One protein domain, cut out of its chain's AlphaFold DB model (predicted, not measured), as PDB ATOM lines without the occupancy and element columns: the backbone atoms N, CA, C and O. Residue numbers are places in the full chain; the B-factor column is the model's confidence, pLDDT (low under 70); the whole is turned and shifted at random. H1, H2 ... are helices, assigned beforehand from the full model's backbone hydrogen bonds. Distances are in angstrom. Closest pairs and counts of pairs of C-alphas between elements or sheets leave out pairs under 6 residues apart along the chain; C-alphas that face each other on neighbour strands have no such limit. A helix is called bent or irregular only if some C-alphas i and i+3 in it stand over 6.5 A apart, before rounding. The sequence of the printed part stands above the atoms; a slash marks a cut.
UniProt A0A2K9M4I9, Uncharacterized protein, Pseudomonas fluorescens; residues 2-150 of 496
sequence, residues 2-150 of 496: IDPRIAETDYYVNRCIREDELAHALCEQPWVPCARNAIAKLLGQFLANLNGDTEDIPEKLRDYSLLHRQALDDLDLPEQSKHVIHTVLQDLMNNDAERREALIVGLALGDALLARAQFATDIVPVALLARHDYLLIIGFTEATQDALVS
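What this domain is: This is residues 2 to 150 of the 496 residues of an uncharacterized protein of Pseudomonas fluorescens (UniProt A0A2K9M4I9). One helix, H7, runs through the middle of a helical body, with H3 and H9 packed on it, H8 folding back beside it, and H4, H5 and H6 covering another side. H2 leads away from this body as an arm, meeting H7 with residues 23 to 27, and the short H1 sits at the arm's far end. The printed part has 149 residues with nine named helices, H1 to H9 in chain order, and no named strand; its class is all helix. It is compact, with a radius of gyration of the C-alphas of 15.3 A, and spans 46 by 37 by 29 A.

How they stand to each other: The longest helix, H3, residues 32 to 50, touches the hub H7, residues 101 to 116, at a steep tilt of 56 degrees, the same way; their closest C-alphas, those of Ala 40 and Ala 108, are 4.3 A apart. H7 touches H9, residues 134 to 148, with Gly 106 and Leu 136 closest at 3.8 A between C-alphas, at a shallow tilt of 34.9 degrees, only just short of steep. H7 and H8, residues 119 to 130, form a helical hairpin at 10 degrees, the C-alphas of Leu 113 and Phe 119 closest at 6.6 A. H7, H8 and H9 are an up and down bundle, each running against the one before it. H6, residues 79 to 90, touches H7 through Ile 85 and Glu 101, C-alphas 6.2 A apart. H4, residues 57 to 67, touches H6, with the C-alphas of Arg 62 and Gln 90 closest at 4.3 A. H5, residues 69 to 73, touches H6, with the C-alphas of Leu 72 and Lys 82 closest at 7.5 A. H2, residues 11 to 27, touches H7 at 65 degrees, a steep tilt, the C-alphas of Ala 23 and Leu 103 closest at 6.2 A. H1, residues 4 to 9, touches H2 only at the corner and is apart from H3 to H9. Every O i to N i+4 pair is within hydrogen-bond range in H1 to H7; in H8 it is 6 of 8 and in H9 9 of 11.

Where its parts are: H1 begins at C-alpha 4 (20.496, 4.903, 34.720). H3 measures 26.3 A, H2 24.4 A, H7 22.7 A and H9 19.8 A; H9 ends at C-alpha 148 (1.111, 14.539, 54.173). H8 and H9 are irregular: C-alphas 121 and 124 are 7.1 A apart, and C-alphas 143 and 146 7.5 A.

The domain as a whole: The farthest C-alphas, those of Arg 5 and Leu 67, are 46.9 A apart. The printed part has no cut and no long link. Residues 92 to 98, in the link from H6 to H7, have pLDDT under 70; the mean of the printed part is 87.4.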
ATOM      1  N   ILE A   2      17.057   7.824  39.952       87.50
ATOM      2  CA  ILE A   2      18.000   6.688  40.016       87.50
ATOM      3  C   ILE A   2      19.032   6.777  38.878       87.50
ATOM      4  O   ILE A   2      18.672   7.098  37.744       87.50
ATOM      5  N   ASP A   3      20.304   6.483  39.166       86.88
ATOM      6  CA  ASP A   3      21.365   6.461  38.151       86.88
ATOM      7  C   ASP A   3      21.066   5.408  37.062       86.88
ATOM      8  O   ASP A   3      20.994   4.212  37.372       86.88
ATOM      9  N   PRO A   4      20.919   5.808  35.784       87.38
ATOM     10  CA  PRO A   4      20.496   4.903  34.720       87.38
ATOM     11  C   PRO A   4      21.490   3.763  34.482       87.38
ATOM     12  O   PRO A   4      21.080   2.660  34.141       87.38
ATOM     13  N   ARG A   5      22.787   3.973  34.733       88.44
ATOM     14  CA  ARG A   5      23.806   2.926  34.544       88.44
ATOM     15  C   ARG A   5      23.682   1.831  35.595       88.44
ATOM     16  O   ARG A   5      23.900   0.658  35.300       88.44
ATOM     17  N   ILE A   6      23.311   2.208  36.820       84.88
ATOM     18  CA  ILE A   6      22.992   1.243  37.876       84.88
ATOM     19  C   ILE A   6      21.689   0.532  37.524       84.88
ATOM     20  O   ILE A   6      21.638  -0.690  37.585       84.88
ATOM     21  N   ALA A   7      20.668   1.265  37.075       85.25
ATOM     22  CA  ALA A   7      19.416   0.668  36.619       85.25
ATOM     23  C   ALA A   7      19.598  -0.304  35.439       85.25
ATOM     24  O   ALA A   7      18.798  -1.218  35.285       85.25
ATOM     25  N   GLU A   8      20.614  -0.129  34.595       84.81
ATOM     26  CA  GLU A   8      20.925  -1.038  33.485       84.81
ATOM     27  C   GLU A   8      21.703  -2.286  33.923       84.81
ATOM     28  O   GLU A   8      21.531  -3.353  33.332       84.81
ATOM     29  N   THR A   9      22.558  -2.166  34.940       82.38
ATOM     30  CA  THR A   9      23.481  -3.239  35.351       82.38
ATOM     31  C   THR A   9      22.997  -4.050  36.547       82.38
ATOM     32  O   THR A   9      23.277  -5.247  36.628       82.38
ATOM     33  N   ASP A  10      22.234  -3.442  37.453       84.56
ATOM     34  CA  ASP A  10      21.615  -4.113  38.589       84.56
ATOM     35  C   ASP A  10      20.248  -4.685  38.176       84.56
ATOM     36  O   ASP A  10      19.269  -3.962  37.974       84.56
ATOM     37  N   TYR A  11      20.186  -6.016  38.045       84.56
ATOM     38  CA  TYR A  11      18.980  -6.742  37.634       84.56
ATOM     39  C   TYR A  11      17.769  -6.432  38.521       84.56
ATOM     40  O   TYR A  11      16.652  -6.317  38.014       84.56
ATOM     41  N   TYR A  12      17.978  -6.302  39.834       84.06
ATOM     42  CA  TYR A  12      16.889  -6.054  40.772       84.06
ATOM     43  C   TYR A  12      16.323  -4.646  40.575       84.06
ATOM     44  O   TYR A  12      15.114  -4.492  40.412       84.06
ATOM     45  N   VAL A  13      17.191  -3.633  40.481       86.12
ATOM     46  CA  VAL A  13      16.774  -2.242  40.235       86.12
ATOM     47  C   VAL A  13      16.065  -2.109  38.887       86.12
ATOM     48  O   VAL A  13      15.004  -1.491  38.811       86.12
ATOM     49  N   ASN A  14      16.610  -2.727  37.831       86.94
ATOM     50  CA  ASN A  14      15.994  -2.725  36.504       86.94
ATOM     51  C   ASN A  14      14.573  -3.291  36.532       86.94
ATOM     52  O   ASN A  14      13.653  -2.718  35.945       86.94
ATOM     53  N   ARG A  15      14.411  -4.431  37.213       86.81
ATOM     54  CA  ARG A  15      13.124  -5.101  37.371       86.81
ATOM     55  C   ARG A  15      12.132  -4.192  38.093       86.81
ATOM     56  O   ARG A  15      11.041  -4.003  37.566       86.81
ATOM     57  N   CYS A  16      12.520  -3.595  39.220       85.88
ATOM     58  CA  CYS A  16      11.644  -2.703  39.982       85.88
ATOM     59  C   CYS A  16      11.179  -1.491  39.161       85.88
ATOM     60  O   CYS A  16       9.987  -1.203  39.147       85.88
ATOM     61  N   ILE A  17      12.079  -0.825  38.426       87.62
ATOM     62  CA  ILE A  17      11.723   0.328  37.575       87.62
ATOM     63  C   ILE A  17      10.734  -0.082  36.478       87.62
ATOM     64  O   ILE A  17       9.734   0.594  36.254       87.62
ATOM     65  N   ARG A  18      10.979  -1.212  35.804       88.81
ATOM     66  CA  ARG A  18      10.072  -1.710  34.761       88.81
ATOM     67  C   ARG A  18       8.705  -2.083  35.321       88.81
ATOM     68  O   ARG A  18       7.693  -1.785  34.697       88.81
ATOM     69  N   GLU A  19       8.669  -2.770  36.459       88.31
ATOM     70  CA  GLU A  19       7.416  -3.132  37.125       88.31
ATOM     71  C   GLU A  19       6.614  -1.880  37.506       88.31
ATOM     72  O   GLU A  19       5.409  -1.853  37.260       88.31
ATOM     73  N   ASP A  20       7.285  -0.837  37.999       89.75
ATOM     74  CA  ASP A  20       6.678   0.447  38.350       89.75
ATOM     75  C   ASP A  20       6.072   1.165  37.129       89.75
ATOM     76  O   ASP A  20       4.885   1.498  37.124       89.75
ATOM     77  N   GLU A  21       6.833   1.314  36.037       91.06
ATOM     78  CA  GLU A  21       6.350   1.920  34.782       91.06
ATOM     79  C   GLU A  21       5.128   1.181  34.218       91.06
ATOM     80  O   GLU A  21       4.142   1.782  33.779       91.06
ATOM     81  N   LEU A  22       5.181  -0.151  34.231       91.19
ATOM     82  CA  LEU A  22       4.110  -0.988  33.712       91.19
ATOM     83  C   LEU A  22       2.864  -0.964  34.609       91.19
ATOM     84  O   LEU A  22       1.750  -1.094  34.094       91.19
ATOM     85  N   ALA A  23       3.037  -0.820  35.924       92.06
ATOM     86  CA  ALA A  23       1.943  -0.654  36.872       92.06
ATOM     87  C   ALA A  23       1.266   0.712  36.716       92.06
ATOM     88  O   ALA A  23       0.038   0.780  36.636       92.06
ATOM     89  N   HIS A  24       2.041   1.781  36.543       94.44
ATOM     90  CA  HIS A  24       1.516   3.115  36.262       94.44
ATOM     91  C   HIS A  24       0.702   3.167  34.964       94.44
ATOM     92  O   HIS A  24      -0.415   3.681  34.955       94.44
ATOM     93  N   ALA A  25       1.198   2.552  33.886       93.69
ATOM     94  CA  ALA A  25       0.455   2.451  32.628       93.69
ATOM     95  C   ALA A  25      -0.868   1.669  32.778       93.69
ATOM     96  O   ALA A  25      -1.853   1.940  32.084       93.69
ATOM     97  N   LEU A  26      -0.918   0.693  33.694       91.19
ATOM     98  CA  LEU A  26      -2.156  -0.009  34.028       91.19
ATOM     99  C   LEU A  26      -3.128   0.907  34.782       91.19
ATOM    100  O   LEU A  26      -4.326   0.852  34.520       91.19
ATOM    101  N   CYS A  27      -2.642   1.778  35.668       92.69
ATOM    102  CA  CYS A  27      -3.478   2.717  36.419       92.69
ATOM    103  C   CYS A  27      -4.219   3.742  35.541       92.69
ATOM    104  O   CYS A  27      -5.241   4.278  35.969       92.69
ATOM    105  N   GLU A  28      -3.768   3.965  34.304       93.12
ATOM    106  CA  GLU A  28      -4.443   4.822  33.320       93.12
ATOM    107  C   GLU A  28      -5.686   4.168  32.685       93.12
ATOM    108  O   GLU A  28      -6.441   4.824  31.962       93.12
ATOM    109  N   GLN A  29      -5.932   2.875  32.932       93.56
ATOM    110  CA  GLN A  29      -7.071   2.182  32.335       93.56
ATOM    111  C   GLN A  29      -8.414   2.681  32.916       93.56
ATOM    112  O   GLN A  29      -8.546   2.841  34.132       93.56
ATOM    113  N   PRO A  30      -9.475   2.844  32.095       92.94
ATOM    114  CA  PRO A  30     -10.742   3.447  32.533       92.94
ATOM    115  C   PRO A  30     -11.466   2.731  33.684       92.94
ATOM    116  O   PRO A  30     -12.254   3.350  34.396       92.94
ATOM    117  N   TRP A  31     -11.231   1.428  33.860       91.00
ATOM    118  CA  TRP A  31     -11.864   0.620  34.907       91.00
ATOM    119  C   TRP A  31     -11.188   0.774  36.279       91.00
ATOM    120  O   TRP A  31     -11.811   0.489  37.307       91.00
ATOM    121  N   VAL A  32      -9.939   1.256  36.324       93.19
ATOM    122  CA  VAL A  32      -9.124   1.306  37.549       93.19
ATOM    123  C   VAL A  32      -9.740   2.166  38.648       93.19
ATOM    124  O   VAL A  32      -9.793   1.685  39.779       93.19
ATOM    125  N   PRO A  33     -10.273   3.379  38.391       94.62
ATOM    126  CA  PRO A  33     -10.885   4.179  39.452       94.62
ATOM    127  C   PRO A  33     -12.052   3.464  40.152       94.62
ATOM    128  O   PRO A  33     -12.211   3.568  41.369       94.62
ATOM    129  N   CYS A  34     -12.855   2.703  39.397       90.50
ATOM    130  CA  CYS A  34     -13.958   1.916  39.950       90.50
ATOM    131  C   CYS A  34     -13.431   0.761  40.815       90.50
ATOM    132  O   CYS A  34     -13.866   0.601  41.959       90.50
ATOM    133  N   ALA A  35     -12.447   0.014  40.301       90.00
ATOM    134  CA  ALA A  35     -11.798  -1.077  41.024       90.00
ATOM    135  C   ALA A  35     -11.140  -0.594  42.325       90.00
ATOM    136  O   ALA A  35     -11.429  -1.131  43.390       90.00
ATOM    137  N   ARG A  36     -10.325   0.467  42.253       94.69
ATOM    138  CA  ARG A  36      -9.648   1.099  43.395       94.69
ATOM    139  C   ARG A  36     -10.639   1.464  44.499       94.69
ATOM    140  O   ARG A  36     -10.435   1.083  45.644       94.69
ATOM    141  N   ASN A  37     -11.748   2.120  44.157       94.25
ATOM    142  CA  ASN A  37     -12.784   2.495  45.126       94.25
ATOM    143  C   ASN A  37     -13.465   1.272  45.771       94.25
ATOM    144  O   ASN A  37     -13.724   1.258  46.973       94.25
ATOM    145  N   ALA A  38     -13.767   0.234  44.988       91.06
ATOM    146  CA  ALA A  38     -14.373  -0.988  45.512       91.06
ATOM    147  C   ALA A  38     -13.422  -1.742  46.457       91.06
ATOM    148  O   ALA A  38     -13.825  -2.126  47.557       91.06
ATOM    149  N   ILE A  39     -12.151  -1.878  46.068       93.12
ATOM    150  CA  ILE A  39     -11.098  -2.484  46.891       93.12
ATOM    151  C   ILE A  39     -10.883  -1.656  48.164       93.12
ATOM    152  O   ILE A  39     -10.828  -2.225  49.250       93.12
ATOM    153  N   ALA A  40     -10.852  -0.323  48.072       95.62
ATOM    154  CA  ALA A  40     -10.676   0.554  49.230       95.62
ATOM    155  C   ALA A  40     -11.813   0.390  50.248       95.62
ATOM    156  O   ALA A  40     -11.573   0.330  51.452       95.62
ATOM    157  N   LYS A  41     -13.062   0.246  49.787       94.06
ATOM    158  CA  LYS A  41     -14.203  -0.048  50.668       94.06
ATOM    159  C   LYS A  41     -14.062  -1.405  51.352       94.06
ATOM    160  O   LYS A  41     -14.307  -1.492  52.554       94.06
ATOM    161  N   LEU A  42     -13.666  -2.437  50.607       92.88
ATOM    162  CA  LEU A  42     -13.442  -3.778  51.147       92.88
ATOM    163  C   LEU A  42     -12.335  -3.768  52.211       92.88
ATOM    164  O   LEU A  42     -12.545  -4.244  53.324       92.88
ATOM    165  N   LEU A  43     -11.184  -3.171  51.898       94.19
ATOM    166  CA  LEU A  43     -10.061  -3.028  52.826       94.19
ATOM    167  C   LEU A  43     -10.443  -2.171  54.037       94.19
ATOM    168  O   LEU A  43     -10.086  -2.495  55.163       94.19
ATOM    169  N   GLY A  44     -11.245  -1.124  53.843       95.44
ATOM    170  CA  GLY A  44     -11.741  -0.297  54.938       95.44
ATOM    171  C   GLY A  44     -12.657  -1.059  55.906       95.44
ATOM    172  O   GLY A  44     -12.620  -0.830  57.118       95.44
ATOM    173  N   GLN A  45     -13.466  -1.991  55.398       94.81
ATOM    174  CA  GLN A  45     -14.271  -2.892  56.227       94.81
ATOM    175  C   GLN A  45     -13.405  -3.951  56.914       94.81
ATOM    176  O   GLN A  45     -13.604  -4.227  58.095       94.81
ATOM    177  N   PHE A  46     -12.407  -4.494  56.214       94.25
ATOM    178  CA  PHE A  46     -11.438  -5.423  56.789       94.25
ATOM    179  C   PHE A  46     -10.686  -4.805  57.977       94.25
ATOM    180  O   PHE A  46     -10.709  -5.364  59.072       94.25
ATOM    181  N   LEU A  47     -10.112  -3.610  57.799       94.69
ATOM    182  CA  LEU A  47      -9.429  -2.869  58.866       94.69
ATOM    183  C   LEU A  47     -10.369  -2.572  60.047       94.69
ATOM    184  O   LEU A  47      -9.962  -2.657  61.203       94.69
ATOM    185  N   ALA A  48     -11.656  -2.307  59.777       94.00
ATOM    186  CA  ALA A  48     -12.669  -2.158  60.828       94.00
ATOM    187  C   ALA A  48     -12.792  -3.404  61.705       94.00
ATOM    188  O   ALA A  48     -12.942  -3.284  62.918       94.00
ATOM    189  N   ASN A  49     -12.744  -4.579  61.078       92.62
ATOM    190  CA  ASN A  49     -12.916  -5.860  61.748       92.62
ATOM    191  C   ASN A  49     -11.659  -6.298  62.502       92.62
ATOM    192  O   ASN A  49     -11.791  -6.983  63.512       92.62
ATOM    193  N   LEU A  50     -10.467  -5.895  62.046       91.25
ATOM    194  CA  LEU A  50      -9.223  -6.132  62.783       91.25
ATOM    195  C   LEU A  50      -9.185  -5.355  64.099       91.25
ATOM    196  O   LEU A  50      -8.685  -5.867  65.091       91.25
ATOM    197  N   ASN A  51      -9.701  -4.119  64.119       88.44
ATOM    198  CA  ASN A  51      -9.684  -3.258  65.308       88.44
ATOM    199  C   ASN A  51      -8.276  -3.145  65.948       88.44
ATOM    200  O   ASN A  51      -8.125  -3.207  67.168       88.44
ATOM    201  N   GLY A  52      -7.246  -3.003  65.106       84.69
ATOM    202  CA  GLY A  52      -5.843  -2.880  65.521       84.69
ATOM    203  C   GLY A  52      -5.111  -4.200  65.775       84.69
ATOM    204  O   GLY A  52      -3.954  -4.165  66.178       84.69
ATOM    205  N   ASP A  53      -5.752  -5.347  65.547       87.44
ATOM    206  CA  ASP A  53      -5.113  -6.660  65.635       87.44
ATOM    207  C   ASP A  53      -3.979  -6.807  64.602       87.44
ATOM    208  O   ASP A  53      -4.160  -6.525  63.413       87.44
ATOM    209  N   THR A  54      -2.807  -7.234  65.078       85.19
ATOM    210  CA  THR A  54      -1.567  -7.344  64.299       85.19
ATOM    211  C   THR A  54      -1.134  -8.783  64.018       85.19
ATOM    212  O   THR A  54      -0.126  -8.991  63.343       85.19
ATOM    213  N   GLU A  55      -1.852  -9.780  64.533       84.69
ATOM    214  CA  GLU A  55      -1.511 -11.196  64.354       84.69
ATOM    215  C   GLU A  55      -2.155 -11.759  63.083       84.69
ATOM    216  O   GLU A  55      -3.306 -11.440  62.784       84.69
ATOM    217  N   ASP A  56      -1.432 -12.607  62.345       84.31
ATOM    218  CA  ASP A  56      -1.937 -13.376  61.191       84.31
ATOM    219  C   ASP A  56      -2.757 -12.541  60.185       84.31
ATOM    220  O   ASP A  56      -3.778 -12.972  59.643       84.31
ATOM    221  N   ILE A  57      -2.355 -11.281  59.973       85.88
ATOM    222  CA  ILE A  57      -3.095 -10.345  59.121       85.88
ATOM    223  C   ILE A  57      -3.244 -10.861  57.678       85.88
ATOM    224  O   ILE A  57      -4.356 -10.757  57.149       85.88
ATOM    225  N   PRO A  58      -2.206 -11.426  57.023       82.62
ATOM    226  CA  PRO A  58      -2.357 -11.990  55.682       82.62
ATOM    227  C   PRO A  58      -3.405 -13.109  55.619       82.62
ATOM    228  O   PRO A  58      -4.217 -13.142  54.693       82.62
ATOM    229  N   GLU A  59      -3.438 -14.000  56.611       84.75
ATOM    230  CA  GLU A  59      -4.423 -15.077  56.724       84.75
ATOM    231  C   GLU A  59      -5.834 -14.521  56.945       84.75
ATOM    232  O   GLU A  59      -6.776 -14.922  56.258       84.75
ATOM    233  N   LYS A  60      -5.982 -13.538  57.838       89.56
ATOM    234  CA  LYS A  60      -7.266 -12.871  58.094       89.56
ATOM    235  C   LYS A  60      -7.786 -12.157  56.850       89.56
ATOM    236  O   LYS A  60      -8.986 -12.225  56.573       89.56
ATOM    237  N   LEU A  61      -6.916 -11.497  56.079       87.44
ATOM    238  CA  LEU A  61      -7.318 -10.870  54.819       87.44
ATOM    239  C   LEU A  61      -7.732 -11.923  53.790       87.44
ATOM    240  O   LEU A  61      -8.745 -11.738  53.115       87.44
ATOM    241  N   ARG A  62      -7.002 -13.039  53.695       85.62
ATOM    242  CA  ARG A  62      -7.353 -14.150  52.804       85.62
ATOM    243  C   ARG A  62      -8.761 -14.655  53.099       85.62
ATOM    244  O   ARG A  62      -9.594 -14.667  52.191       85.62
ATOM    245  N   ASP A  63      -9.058 -14.983  54.352       87.25
ATOM    246  CA  ASP A  63     -10.381 -15.459  54.763       87.25
ATOM    247  C   ASP A  63     -11.465 -14.406  54.505       87.25
ATOM    248  O   ASP A  63     -12.534 -14.708  53.963       87.25
ATOM    249  N   TYR A  64     -11.172 -13.140  54.811       86.75
ATOM    250  CA  TYR A  64     -12.091 -12.034  54.572       86.75
ATOM    251  C   TYR A  64     -12.395 -11.835  53.079       86.75
ATOM    252  O   TYR A  64     -13.557 -11.653  52.701       86.75
ATOM    253  N   SER A  65     -11.375 -11.914  52.221       83.00
ATOM    254  CA  SER A  65     -11.506 -11.776  50.767       83.00
ATOM    255  C   SER A  65     -12.322 -12.916  50.153       83.00
ATOM    256  O   SER A  65     -13.131 -12.676  49.260       83.00
ATOM    257  N   LEU A  66     -12.185 -14.144  50.670       84.69
ATOM    258  CA  LEU A  66     -12.976 -15.296  50.235       84.69
ATOM    259  C   LEU A  66     -14.457 -15.127  50.584       84.69
ATOM    260  O   LEU A  66     -15.317 -15.440  49.758       84.69
ATOM    261  N   LEU A  67     -14.763 -14.586  51.767       84.62
ATOM    262  CA  LEU A  67     -16.138 -14.299  52.190       84.62
ATOM    263  C   LEU A  67     -16.800 -13.202  51.348       84.62
ATOM    264  O   LEU A  67     -18.002 -13.261  51.097       84.62
ATOM    265  N   HIS A  68     -16.022 -12.222  50.887       83.06
ATOM    266  CA  HIS A  68     -16.519 -11.060  50.143       83.06
ATOM    267  C   HIS A  68     -16.178 -11.112  48.652       83.06
ATOM    268  O   HIS A  68     -16.276 -10.103  47.956       83.06
ATOM    269  N   ARG A  69     -15.822 -12.296  48.138       82.19
ATOM    270  CA  ARG A  69     -15.397 -12.501  46.747       82.19
ATOM    271  C   ARG A  69     -16.393 -11.925  45.740       82.19
ATOM    272  O   ARG A  69     -15.988 -11.305  44.761       82.19
ATOM    273  N   GLN A  70     -17.686 -12.066  46.030       82.38
ATOM    274  CA  GLN A  70     -18.765 -11.573  45.176       82.38
ATOM    275  C   GLN A  70     -18.691 -10.054  44.938       82.38
ATOM    276  O   GLN A  70     -18.948  -9.604  43.830       82.38
ATOM    277  N   ALA A  71     -18.245  -9.271  45.928       80.50
ATOM    278  CA  ALA A  71     -18.121  -7.818  45.796       80.50
ATOM    279  C   ALA A  71     -17.078  -7.396  44.747       80.50
ATOM    280  O   ALA A  71     -17.215  -6.339  44.136       80.50
ATOM    281  N   LEU A  72     -16.046  -8.218  44.537       77.25
ATOM    282  CA  LEU A  72     -15.065  -8.035  43.465       77.25
ATOM    283  C   LEU A  72     -15.528  -8.701  42.168       77.25
ATOM    284  O   LEU A  72     -15.199  -8.225  41.084       77.25
ATOM    285  N   ASP A  73     -16.297  -9.789  42.267       83.81
ATOM    286  CA  ASP A  73     -16.790 -10.500  41.094       83.81
ATOM    287  C   ASP A  73     -17.843  -9.722  40.303       83.81
ATOM    288  O   ASP A  73     -17.893  -9.871  39.081       83.81
ATOM    289  N   ASP A  74     -18.601  -8.860  40.975       84.81
ATOM    290  CA  ASP A  74     -19.616  -7.994  40.370       84.81
ATOM    291  C   ASP A  74     -19.020  -6.755  39.663       84.81
ATOM    292  O   ASP A  74     -19.752  -5.994  39.026       84.81
ATOM    293  N   LEU A  75     -17.703  -6.526  39.761       82.88
ATOM    294  CA  LEU A  75     -17.027  -5.427  39.070       82.88
ATOM    295  C   LEU A  75     -16.789  -5.770  37.592       82.88
ATOM    296  O   LEU A  75     -16.310  -6.855  37.261       82.88
ATOM    297  N   ASP A  76     -17.059  -4.806  36.711       83.12
ATOM    298  CA  ASP A  76     -16.790  -4.905  35.270       83.12
ATOM    299  C   ASP A  76     -15.290  -4.697  34.989       83.12
ATOM    300  O   ASP A  76     -14.836  -3.607  34.634       83.12
ATOM    301  N   LEU A  77     -14.501  -5.739  35.265       85.31
ATOM    302  CA  LEU A  77     -13.043  -5.762  35.135       85.31
ATOM    303  C   LEU A  77     -12.618  -6.772  34.063       85.31
ATOM    304  O   LEU A  77     -13.255  -7.819  33.923       85.31
ATOM    305  N   PRO A  78     -11.489  -6.547  33.367       86.94
ATOM    306  CA  PRO A  78     -10.865  -7.599  32.575       86.94
ATOM    307  C   PRO A  78     -10.600  -8.840  33.440       86.94
ATOM    308  O   PRO A  78     -10.002  -8.732  34.512       86.94
ATOM    309  N   GLU A  79     -10.999 -10.025  32.967       84.75
ATOM    310  CA  GLU A  79     -10.887 -11.291  33.718       84.75
ATOM    311  C   GLU A  79      -9.468 -11.560  34.244       84.75
ATOM    312  O   GLU A  79      -9.292 -12.040  35.362       84.75
ATOM    313  N   GLN A  80      -8.443 -11.190  33.469       82.88
ATOM    314  CA  GLN A  80      -7.048 -11.316  33.887       82.88
ATOM    315  C   GLN A  80      -6.741 -10.456  35.123       82.88
ATOM    316  O   GLN A  80      -6.238 -10.982  36.111       82.88
ATOM    317  N   SER A  81      -7.092  -9.167  35.113       82.12
ATOM    318  CA  SER A  81      -6.842  -8.271  36.250       82.12
ATOM    319  C   SER A  81      -7.706  -8.619  37.456       82.12
ATOM    320  O   SER A  81      -7.241  -8.548  38.589       82.12
ATOM    321  N   LYS A  82      -8.938  -9.084  37.235       84.62
ATOM    322  CA  LYS A  82      -9.798  -9.618  38.296       84.62
ATOM    323  C   LYS A  82      -9.151 -10.814  38.997       84.62
ATOM    324  O   LYS A  82      -9.109 -10.850  40.224       84.62
ATOM    325  N   HIS A  83      -8.607 -11.766  38.233       82.88
ATOM    326  CA  HIS A  83      -7.875 -12.900  38.794       82.88
ATOM    327  C   HIS A  83      -6.659 -12.441  39.606       82.88
ATOM    328  O   HIS A  83      -6.517 -12.862  40.750       82.88
ATOM    329  N   VAL A  84      -5.840 -11.536  39.057       81.12
ATOM    330  CA  VAL A  84      -4.641 -11.038  39.747       81.12
ATOM    331  C   VAL A  84      -4.998 -10.288  41.030       81.12
ATOM    332  O   VAL A  84      -4.382 -10.556  42.053       81.12
ATOM    333  N   ILE A  85      -6.012  -9.415  41.028       81.62
ATOM    334  CA  ILE A  85      -6.462  -8.695  42.236       81.62
ATOM    335  C   ILE A  85      -6.911  -9.679  43.320       81.62
ATOM    336  O   ILE A  85      -6.518  -9.535  44.477       81.62
ATOM    337  N   HIS A  86      -7.681 -10.711  42.955       83.19
ATOM    338  CA  HIS A  86      -8.037 -11.782  43.892       83.19
ATOM    339  C   HIS A  86      -6.792 -12.477  44.442       83.19
ATOM    340  O   HIS A  86      -6.709 -12.701  45.644       83.19
ATOM    341  N   THR A  87      -5.806 -12.780  43.594       81.38
ATOM    342  CA  THR A  87      -4.548 -13.394  44.037       81.38
ATOM    343  C   THR A  87      -3.744 -12.470  44.951       81.38
ATOM    344  O   THR A  87      -3.234 -12.948  45.954       81.38
ATOM    345  N   VAL A  88      -3.654 -11.165  44.672       80.56
ATOM    346  CA  VAL A  88      -2.984 -10.197  45.560       80.56
ATOM    347  C   VAL A  88      -3.658 -10.184  46.929       80.56
ATOM    348  O   VAL A  88      -2.977 -10.306  47.936       80.56
ATOM    349  N   LEU A  89      -4.990 -10.111  46.987       81.12
ATOM    350  CA  LEU A  89      -5.723 -10.069  48.257       81.12
ATOM    351  C   LEU A  89      -5.695 -11.403  49.027       81.12
ATOM    352  O   LEU A  89      -5.767 -11.400  50.252       81.12
ATOM    353  N   GLN A  90      -5.600 -12.537  48.328       77.19
ATOM    354  CA  GLN A  90      -5.571 -13.873  48.941       77.19
ATOM    355  C   GLN A  90      -4.160 -14.327  49.320       77.19
ATOM    356  O   GLN A  90      -3.990 -15.119  50.250       77.19
ATOM    357  N   ASP A  91      -3.154 -13.865  48.588       71.06
ATOM    358  CA  ASP A  91      -1.793 -14.373  48.652       71.06
ATOM    359  C   ASP A  91      -0.773 -13.231  48.596       71.06
ATOM    360  O   ASP A  91       0.018 -13.105  47.655       71.06
ATOM    361  N   LEU A  92      -0.825 -12.402  49.645       65.88
ATOM    362  CA  LEU A  92       0.156 -11.355  49.959       65.88
ATOM    363  C   LEU A  92       1.531 -11.913  50.371       65.88
ATOM    364  O   LEU A  92       2.475 -11.146  50.528       65.88
ATOM    365  N   MET A  93       1.645 -13.228  50.600       52.69
ATOM    366  CA  MET A  93       2.860 -13.858  51.131       52.69
ATOM    367  C   MET A  93       3.725 -14.525  50.055       52.69
ATOM    368  O   MET A  93       4.938 -14.617  50.242       52.69
ATOM    369  N   ASN A  94       3.153 -14.965  48.927       54.19
ATOM    370  CA  ASN A  94       3.926 -15.580  47.843       54.19
ATOM    371  C   ASN A  94       4.316 -14.546  46.773       54.19
ATOM    372  O   ASN A  94       3.562 -14.244  45.844       54.19
ATOM    373  N   ASN A  95       5.541 -14.045  46.925       51.31
ATOM    374  CA  ASN A  95       6.171 -12.922  46.220       51.31
ATOM    375  C   ASN A  95       6.682 -13.240  44.791       51.31
ATOM    376  O   ASN A  95       7.622 -12.618  44.298       51.31
ATOM    377  N   ASP A  96       6.100 -14.238  44.122       50.31
ATOM    378  CA  ASP A  96       6.677 -14.825  42.897       50.31
ATOM    379  C   ASP A  96       5.999 -14.382  41.591       50.31
ATOM    380  O   ASP A  96       6.251 -14.959  40.533       50.31
ATOM    381  N   ALA A  97       5.153 -13.350  41.611       46.00
ATOM    382  CA  ALA A  97       4.510 -12.876  40.389       46.00
ATOM    383  C   ALA A  97       4.627 -11.361  40.207       46.00
ATOM    384  O   ALA A  97       4.337 -10.577  41.103       46.00
ATOM    385  N   GLU A  98       5.002 -10.990  38.986       56.69
ATOM    386  CA  GLU A  98       4.981  -9.657  38.384       56.69
ATOM    387  C   GLU A  98       3.540  -9.091  38.380       56.69
ATOM    388  O   GLU A  98       2.841  -9.126  37.363       56.69
ATOM    389  N   ARG A  99       3.036  -8.625  39.530       76.00
ATOM    390  CA  ARG A  99       1.632  -8.208  39.701       76.00
ATOM    391  C   ARG A  99       1.504  -6.689  39.676       76.00
ATOM    392  O   ARG A  99       1.390  -6.046  40.710       76.00
ATOM    393  N   ARG A 100       1.454  -6.111  38.478       85.81
ATOM    394  CA  ARG A 100       1.225  -4.668  38.253       85.81
ATOM    395  C   ARG A 100      -0.028  -4.145  38.972       85.81
ATOM    396  O   ARG A 100      -0.057  -3.011  39.434       85.81
ATOM    397  N   GLU A 101      -1.049  -4.990  39.118       89.00
ATOM    398  CA  GLU A 101      -2.272  -4.721  39.877       89.00
ATOM    399  C   GLU A 101      -2.035  -4.464  41.377       89.00
ATOM    400  O   GLU A 101      -2.899  -3.868  42.024       89.00
ATOM    401  N   ALA A 102      -0.888  -4.861  41.941       90.00
ATOM    402  CA  ALA A 102      -0.528  -4.550  43.322       90.00
ATOM    403  C   ALA A 102      -0.472  -3.034  43.558       90.00
ATOM    404  O   ALA A 102      -0.945  -2.573  44.592       90.00
ATOM    405  N   LEU A 103      -0.048  -2.230  42.577       93.19
ATOM    406  CA  LEU A 103      -0.092  -0.768  42.695       93.19
ATOM    407  C   LEU A 103      -1.523  -0.262  42.952       93.19
ATOM    408  O   LEU A 103      -1.748   0.573  43.824       93.19
ATOM    409  N   ILE A 104      -2.520  -0.830  42.260       93.62
ATOM    410  CA  ILE A 104      -3.942  -0.484  42.437       93.62
ATOM    411  C   ILE A 104      -4.417  -0.845  43.848       93.62
ATOM    412  O   ILE A 104      -5.149  -0.072  44.471       93.62
ATOM    413  N   VAL A 105      -3.999  -2.003  44.365       93.12
ATOM    414  CA  VAL A 105      -4.324  -2.433  45.733       93.12
ATOM    415  C   VAL A 105      -3.640  -1.529  46.764       93.12
ATOM    416  O   VAL A 105      -4.284  -1.149  47.738       93.12
ATOM    417  N   GLY A 106      -2.394  -1.108  46.535       94.56
ATOM    418  CA  GLY A 106      -1.674  -0.158  47.389       94.56
ATOM    419  C   GLY A 106      -2.354   1.210  47.437       94.56
ATOM    420  O   GLY A 106      -2.591   1.754  48.516       94.56
ATOM    421  N   LEU A 107      -2.756   1.730  46.273       96.75
ATOM    422  CA  LEU A 107      -3.542   2.962  46.161       96.75
ATOM    423  C   LEU A 107      -4.861   2.850  46.944       96.75
ATOM    424  O   LEU A 107      -5.224   3.746  47.706       96.75
ATOM    425  N   ALA A 108      -5.564   1.726  46.794       96.25
ATOM    426  CA  ALA A 108      -6.803   1.453  47.515       96.25
ATOM    427  C   ALA A 108      -6.594   1.299  49.033       96.25
ATOM    428  O   ALA A 108      -7.467   1.677  49.814       96.25
ATOM    429  N   LEU A 109      -5.449   0.768  49.465       95.62
ATOM    430  CA  LEU A 109      -5.075   0.643  50.873       95.62
ATOM    431  C   LEU A 109      -4.850   2.022  51.512       95.62
ATOM    432  O   LEU A 109      -5.346   2.277  52.610       95.62
ATOM    433  N   GLY A 110      -4.171   2.931  50.803       96.75
ATOM    434  CA  GLY A 110      -4.027   4.329  51.219       96.75
ATOM    435  C   GLY A 110      -5.376   5.050  51.309       96.75
ATOM    436  O   GLY A 110      -5.671   5.675  52.329       96.75
ATOM    437  N   ASP A 111      -6.243   4.885  50.305       97.94
ATOM    438  CA  ASP A 111      -7.601   5.448  50.320       97.94
ATOM    439  C   ASP A 111      -8.439   4.920  51.489       97.94
ATOM    440  O   ASP A 111      -9.153   5.684  52.139       97.94
ATOM    441  N   ALA A 112      -8.357   3.615  51.767       97.25
ATOM    442  CA  ALA A 112      -9.064   2.989  52.876       97.25
ATOM    443  C   ALA A 112      -8.629   3.586  54.221       97.25
ATOM    444  O   ALA A 112      -9.481   3.921  55.048       97.25
ATOM    445  N   LEU A 113      -7.319   3.762  54.421       96.75
ATOM    446  CA  LEU A 113      -6.761   4.379  55.622       96.75
ATOM    447  C   LEU A 113      -7.241   5.832  55.781       96.75
ATOM    448  O   LEU A 113      -7.725   6.211  56.850       96.75
ATOM    449  N   LEU A 114      -7.154   6.633  54.713       96.69
ATOM    450  CA  LEU A 114      -7.601   8.030  54.710       96.69
ATOM    451  C   LEU A 114      -9.104   8.159  54.978       96.69
ATOM    452  O   LEU A 114      -9.514   9.000  55.777       96.69
ATOM    453  N   ALA A 115      -9.928   7.310  54.359       96.50
ATOM    454  CA  ALA A 115     -11.378   7.331  54.531       96.50
ATOM    455  C   ALA A 115     -11.812   6.919  55.945       96.50
ATOM    456  O   ALA A 115     -12.794   7.449  56.467       96.50
ATOM    457  N   ARG A 116     -11.098   5.974  56.571       94.62
ATOM    458  CA  ARG A 116     -11.379   5.536  57.945       94.62
ATOM    459  C   ARG A 116     -10.961   6.558  58.991       94.62
ATOM    460  O   ARG A 116     -11.612   6.644  60.030       94.62
ATOM    461  N   ALA A 117      -9.878   7.291  58.735       94.31
ATOM    462  CA  ALA A 117      -9.295   8.267  59.653       94.31
ATOM    463  C   ALA A 117      -8.978   7.718  61.066       94.31
ATOM    464  O   ALA A 117      -8.833   8.486  62.014       94.31
ATOM    465  N   GLN A 118      -8.831   6.395  61.219       94.56
ATOM    466  CA  GLN A 118      -8.389   5.723  62.452       94.56
ATOM    467  C   GLN A 118      -6.886   5.417  62.373       94.56
ATOM    468  O   GLN A 118      -6.438   4.292  62.586       94.56
ATOM    469  N   PHE A 119      -6.095   6.435  62.023       94.50
ATOM    470  CA  PHE A 119      -4.707   6.265  61.585       94.50
ATOM    471  C   PHE A 119      -3.828   5.510  62.589       94.50
ATOM    472  O   PHE A 119      -3.099   4.608  62.195       94.50
ATOM    473  N   ALA A 120      -3.915   5.840  63.880       90.06
ATOM    474  CA  ALA A 120      -3.098   5.203  64.916       90.06
ATOM    475  C   ALA A 120      -3.401   3.704  65.093       90.06
ATOM    476  O   ALA A 120      -2.512   2.936  65.442       90.06
ATOM    477  N   THR A 121      -4.646   3.289  64.845       93.12
ATOM    478  CA  THR A 121      -5.084   1.892  64.963       93.12
ATOM    479  C   THR A 121      -4.763   1.095  63.704       93.12
ATOM    480  O   THR A 121      -4.339  -0.053  63.790       93.12
ATOM    481  N   ASP A 122      -4.955   1.698  62.533       95.19
ATOM    482  CA  ASP A 122      -4.924   0.969  61.265       95.19
ATOM    483  C   ASP A 122      -3.527   0.925  60.618       95.19
ATOM    484  O   ASP A 122      -3.270   0.046  59.798       95.19
ATOM    485  N   ILE A 123      -2.608   1.839  60.962       94.69
ATOM    486  CA  ILE A 123      -1.323   1.979  60.248       94.69
ATOM    487  C   ILE A 123      -0.412   0.753  60.363       94.69
ATOM    488  O   ILE A 123       0.228   0.389  59.381       94.69
ATOM    489  N   VAL A 124      -0.362   0.097  61.527       92.81
ATOM    490  CA  VAL A 124       0.472  -1.100  61.723       92.81
ATOM    491  C   VAL A 124      -0.083  -2.276  60.910       92.81
ATOM    492  O   VAL A 124       0.684  -2.852  60.135       92.81
ATOM    493  N   PRO A 125      -1.393  -2.603  60.967       91.94
ATOM    494  CA  PRO A 125      -1.975  -3.582  60.055       91.94
ATOM    495  C   PRO A 125      -1.736  -3.276  58.575       91.94
ATOM    496  O   PRO A 125      -1.381  -4.168  57.809       91.94
ATOM    497  N   VAL A 126      -1.878  -2.010  58.175       93.81
ATOM    498  CA  VAL A 126      -1.606  -1.555  56.804       93.81
ATOM    499  C   VAL A 126      -0.143  -1.792  56.413       93.81
ATOM    500  O   VAL A 126       0.120  -2.321  55.334       93.81
ATOM    501  N   ALA A 127       0.809  -1.475  57.293       92.00
ATOM    502  CA  ALA A 127       2.227  -1.739  57.065       92.00
ATOM    503  C   ALA A 127       2.516  -3.235  56.923       92.00
ATOM    504  O   ALA A 127       3.214  -3.633  55.997       92.00
ATOM    505  N   LEU A 128       1.934  -4.069  57.787       88.31
ATOM    506  CA  LEU A 128       2.107  -5.523  57.757       88.31
ATOM    507  C   LEU A 128       1.521  -6.166  56.490       88.31
ATOM    508  O   LEU A 128       2.083  -7.141  55.999       88.31
ATOM    509  N   LEU A 129       0.442  -5.606  55.933       88.25
ATOM    510  CA  LEU A 129      -0.113  -6.018  54.637       88.25
ATOM    511  C   LEU A 129       0.809  -5.664  53.465       88.25
ATOM    512  O   LEU A 129       0.970  -6.462  52.548       88.25
ATOM    513  N   ALA A 130       1.399  -4.466  53.486       88.75
ATOM    514  CA  ALA A 130       2.219  -3.956  52.388       88.75
ATOM    515  C   ALA A 130       3.664  -4.491  52.391       88.75
ATOM    516  O   ALA A 130       4.369  -4.379  51.392       88.75
ATOM    517  N   ARG A 131       4.111  -5.075  53.508       84.50
ATOM    518  CA  ARG A 131       5.524  -5.323  53.834       84.50
ATOM    519  C   ARG A 131       6.305  -6.160  52.807       84.50
ATOM    520  O   ARG A 131       7.506  -5.973  52.654       84.50
ATOM    521  N   HIS A 132       5.637  -7.066  52.093       80.25
ATOM    522  CA  HIS A 132       6.296  -7.967  51.144       80.25
ATOM    523  C   HIS A 132       6.200  -7.512  49.682       80.25
ATOM    524  O   HIS A 132       6.857  -8.111  48.837       80.25
ATOM    525  N   ASP A 133       5.429  -6.469  49.365       84.56
ATOM    526  CA  ASP A 133       5.198  -6.041  47.982       84.56
ATOM    527  C   ASP A 133       5.498  -4.547  47.823       84.56
ATOM    528  O   ASP A 133       4.794  -3.663  48.318       84.56
ATOM    529  N   TYR A 134       6.574  -4.263  47.095       86.44
ATOM    530  CA  TYR A 134       7.035  -2.903  46.850       86.44
ATOM    531  C   TYR A 134       5.999  -2.041  46.100       86.44
ATOM    532  O   TYR A 134       5.884  -0.847  46.386       86.44
ATOM    533  N   LEU A 135       5.188  -2.619  45.205       89.88
ATOM    534  CA  LEU A 135       4.151  -1.873  44.485       89.88
ATOM    535  C   LEU A 135       2.985  -1.486  45.409       89.88
ATOM    536  O   LEU A 135       2.403  -0.414  45.228       89.88
ATOM    537  N   LEU A 136       2.681  -2.285  46.445       91.31
ATOM    538  CA  LEU A 136       1.730  -1.874  47.492       91.31
ATOM    539  C   LEU A 136       2.235  -0.627  48.228       91.31
ATOM    540  O   LEU A 136       1.464   0.299  48.481       91.31
ATOM    541  N   ILE A 137       3.532  -0.595  48.544       91.44
ATOM    542  CA  ILE A 137       4.185   0.517  49.247       91.44
ATOM    543  C   ILE A 137       4.190   1.793  48.388       91.44
ATOM    544  O   ILE A 137       3.893   2.876  48.908       91.44
ATOM    545  N   ILE A 138       4.473   1.686  47.080       92.31
ATOM    546  CA  ILE A 138       4.356   2.821  46.145       92.31
ATOM    547  C   ILE A 138       2.924   3.337  46.099       92.31
ATOM    548  O   ILE A 138       2.700   4.522  46.344       92.31
ATOM    549  N   GLY A 139       1.952   2.455  45.851       94.50
ATOM    550  CA  GLY A 139       0.556   2.863  45.716       94.50
ATOM    551  C   GLY A 139       0.034   3.524  46.989       94.50
ATOM    552  O   GLY A 139      -0.616   4.565  46.934       94.50
ATOM    553  N   PHE A 140       0.384   2.982  48.158       95.75
ATOM    554  CA  PHE A 140       0.060   3.607  49.438       95.75
ATOM    555  C   PHE A 140       0.674   5.008  49.561       95.75
ATOM    556  O   PHE A 140       0.010   5.958  49.986       95.75
ATOM    557  N   THR A 141       1.947   5.138  49.190       94.50
ATOM    558  CA  THR A 141       2.680   6.405  49.251       94.50
ATOM    559  C   THR A 141       2.028   7.468  48.374       94.50
ATOM    560  O   THR A 141       1.822   8.588  48.828       94.50
ATOM    561  N   GLU A 142       1.641   7.116  47.151       95.62
ATOM    562  CA  GLU A 142       0.967   8.031  46.228       95.62
ATOM    563  C   GLU A 142      -0.418   8.440  46.720       95.62
ATOM    564  O   GLU A 142      -0.751   9.623  46.716       95.62
ATOM    565  N   ALA A 143      -1.214   7.485  47.206       96.44
ATOM    566  CA  ALA A 143      -2.547   7.776  47.724       96.44
ATOM    567  C   ALA A 143      -2.524   8.701  48.952       96.44
ATOM    568  O   ALA A 143      -3.477   9.443  49.181       96.44
ATOM    569  N   THR A 144      -1.449   8.675  49.741       96.00
ATOM    570  CA  THR A 144      -1.331   9.448  50.988       96.00
ATOM    571  C   THR A 144      -0.522  10.737  50.861       96.00
ATOM    572  O   THR A 144      -0.494  11.529  51.807       96.00
ATOM    573  N   GLN A 145       0.094  10.993  49.703       92.81
ATOM    574  CA  GLN A 145       1.018  12.110  49.513       92.81
ATOM    575  C   GLN A 145       0.364  13.472  49.780       92.81
ATOM    576  O   GLN A 145       0.908  14.269  50.544       92.81
ATOM    577  N   ASP A 146      -0.831  13.709  49.233       90.81
ATOM    578  CA  ASP A 146      -1.562  14.971  49.412       90.81
ATOM    579  C   ASP A 146      -1.926  15.231  50.880       90.81
ATOM    580  O   ASP A 146      -1.874  16.366  51.356       90.81
ATOM    581  N   ALA A 147      -2.253  14.175  51.632       90.62
ATOM    582  CA  ALA A 147      -2.569  14.287  53.052       90.62
ATOM    583  C   ALA A 147      -1.342  14.706  53.878       90.62
ATOM    584  O   ALA A 147      -1.469  15.464  54.842       90.62
ATOM    585  N   LEU A 148      -0.149  14.248  53.486       91.56
ATOM    586  CA  LEU A 148       1.111  14.539  54.173       91.56
ATOM    587  C   LEU A 148       1.694  15.922  53.850       91.56
ATOM    588  O   LEU A 148       2.575  16.372  54.582       91.56
ATOM    589  N   VAL A 149       1.177  16.630  52.836       88.81
ATOM    590  CA  VAL A 149       1.531  18.041  52.569       88.81
ATOM    591  C   VAL A 149       1.197  18.931  53.771       88.81
ATOM    592  O   VAL A 149       1.895  19.906  54.047       88.81
ATOM    593  N   SER A 150       0.138  18.596  54.515       87.31
ATOM    594  CA  SER A 150      -0.203  19.286  55.758       87.31
ATOM    595  C   SER A 150       0.629  18.755  56.927       87.31
ATOM    596  O   SER A 150       0.580  17.569  57.265       87.31
TER     597      SER A 150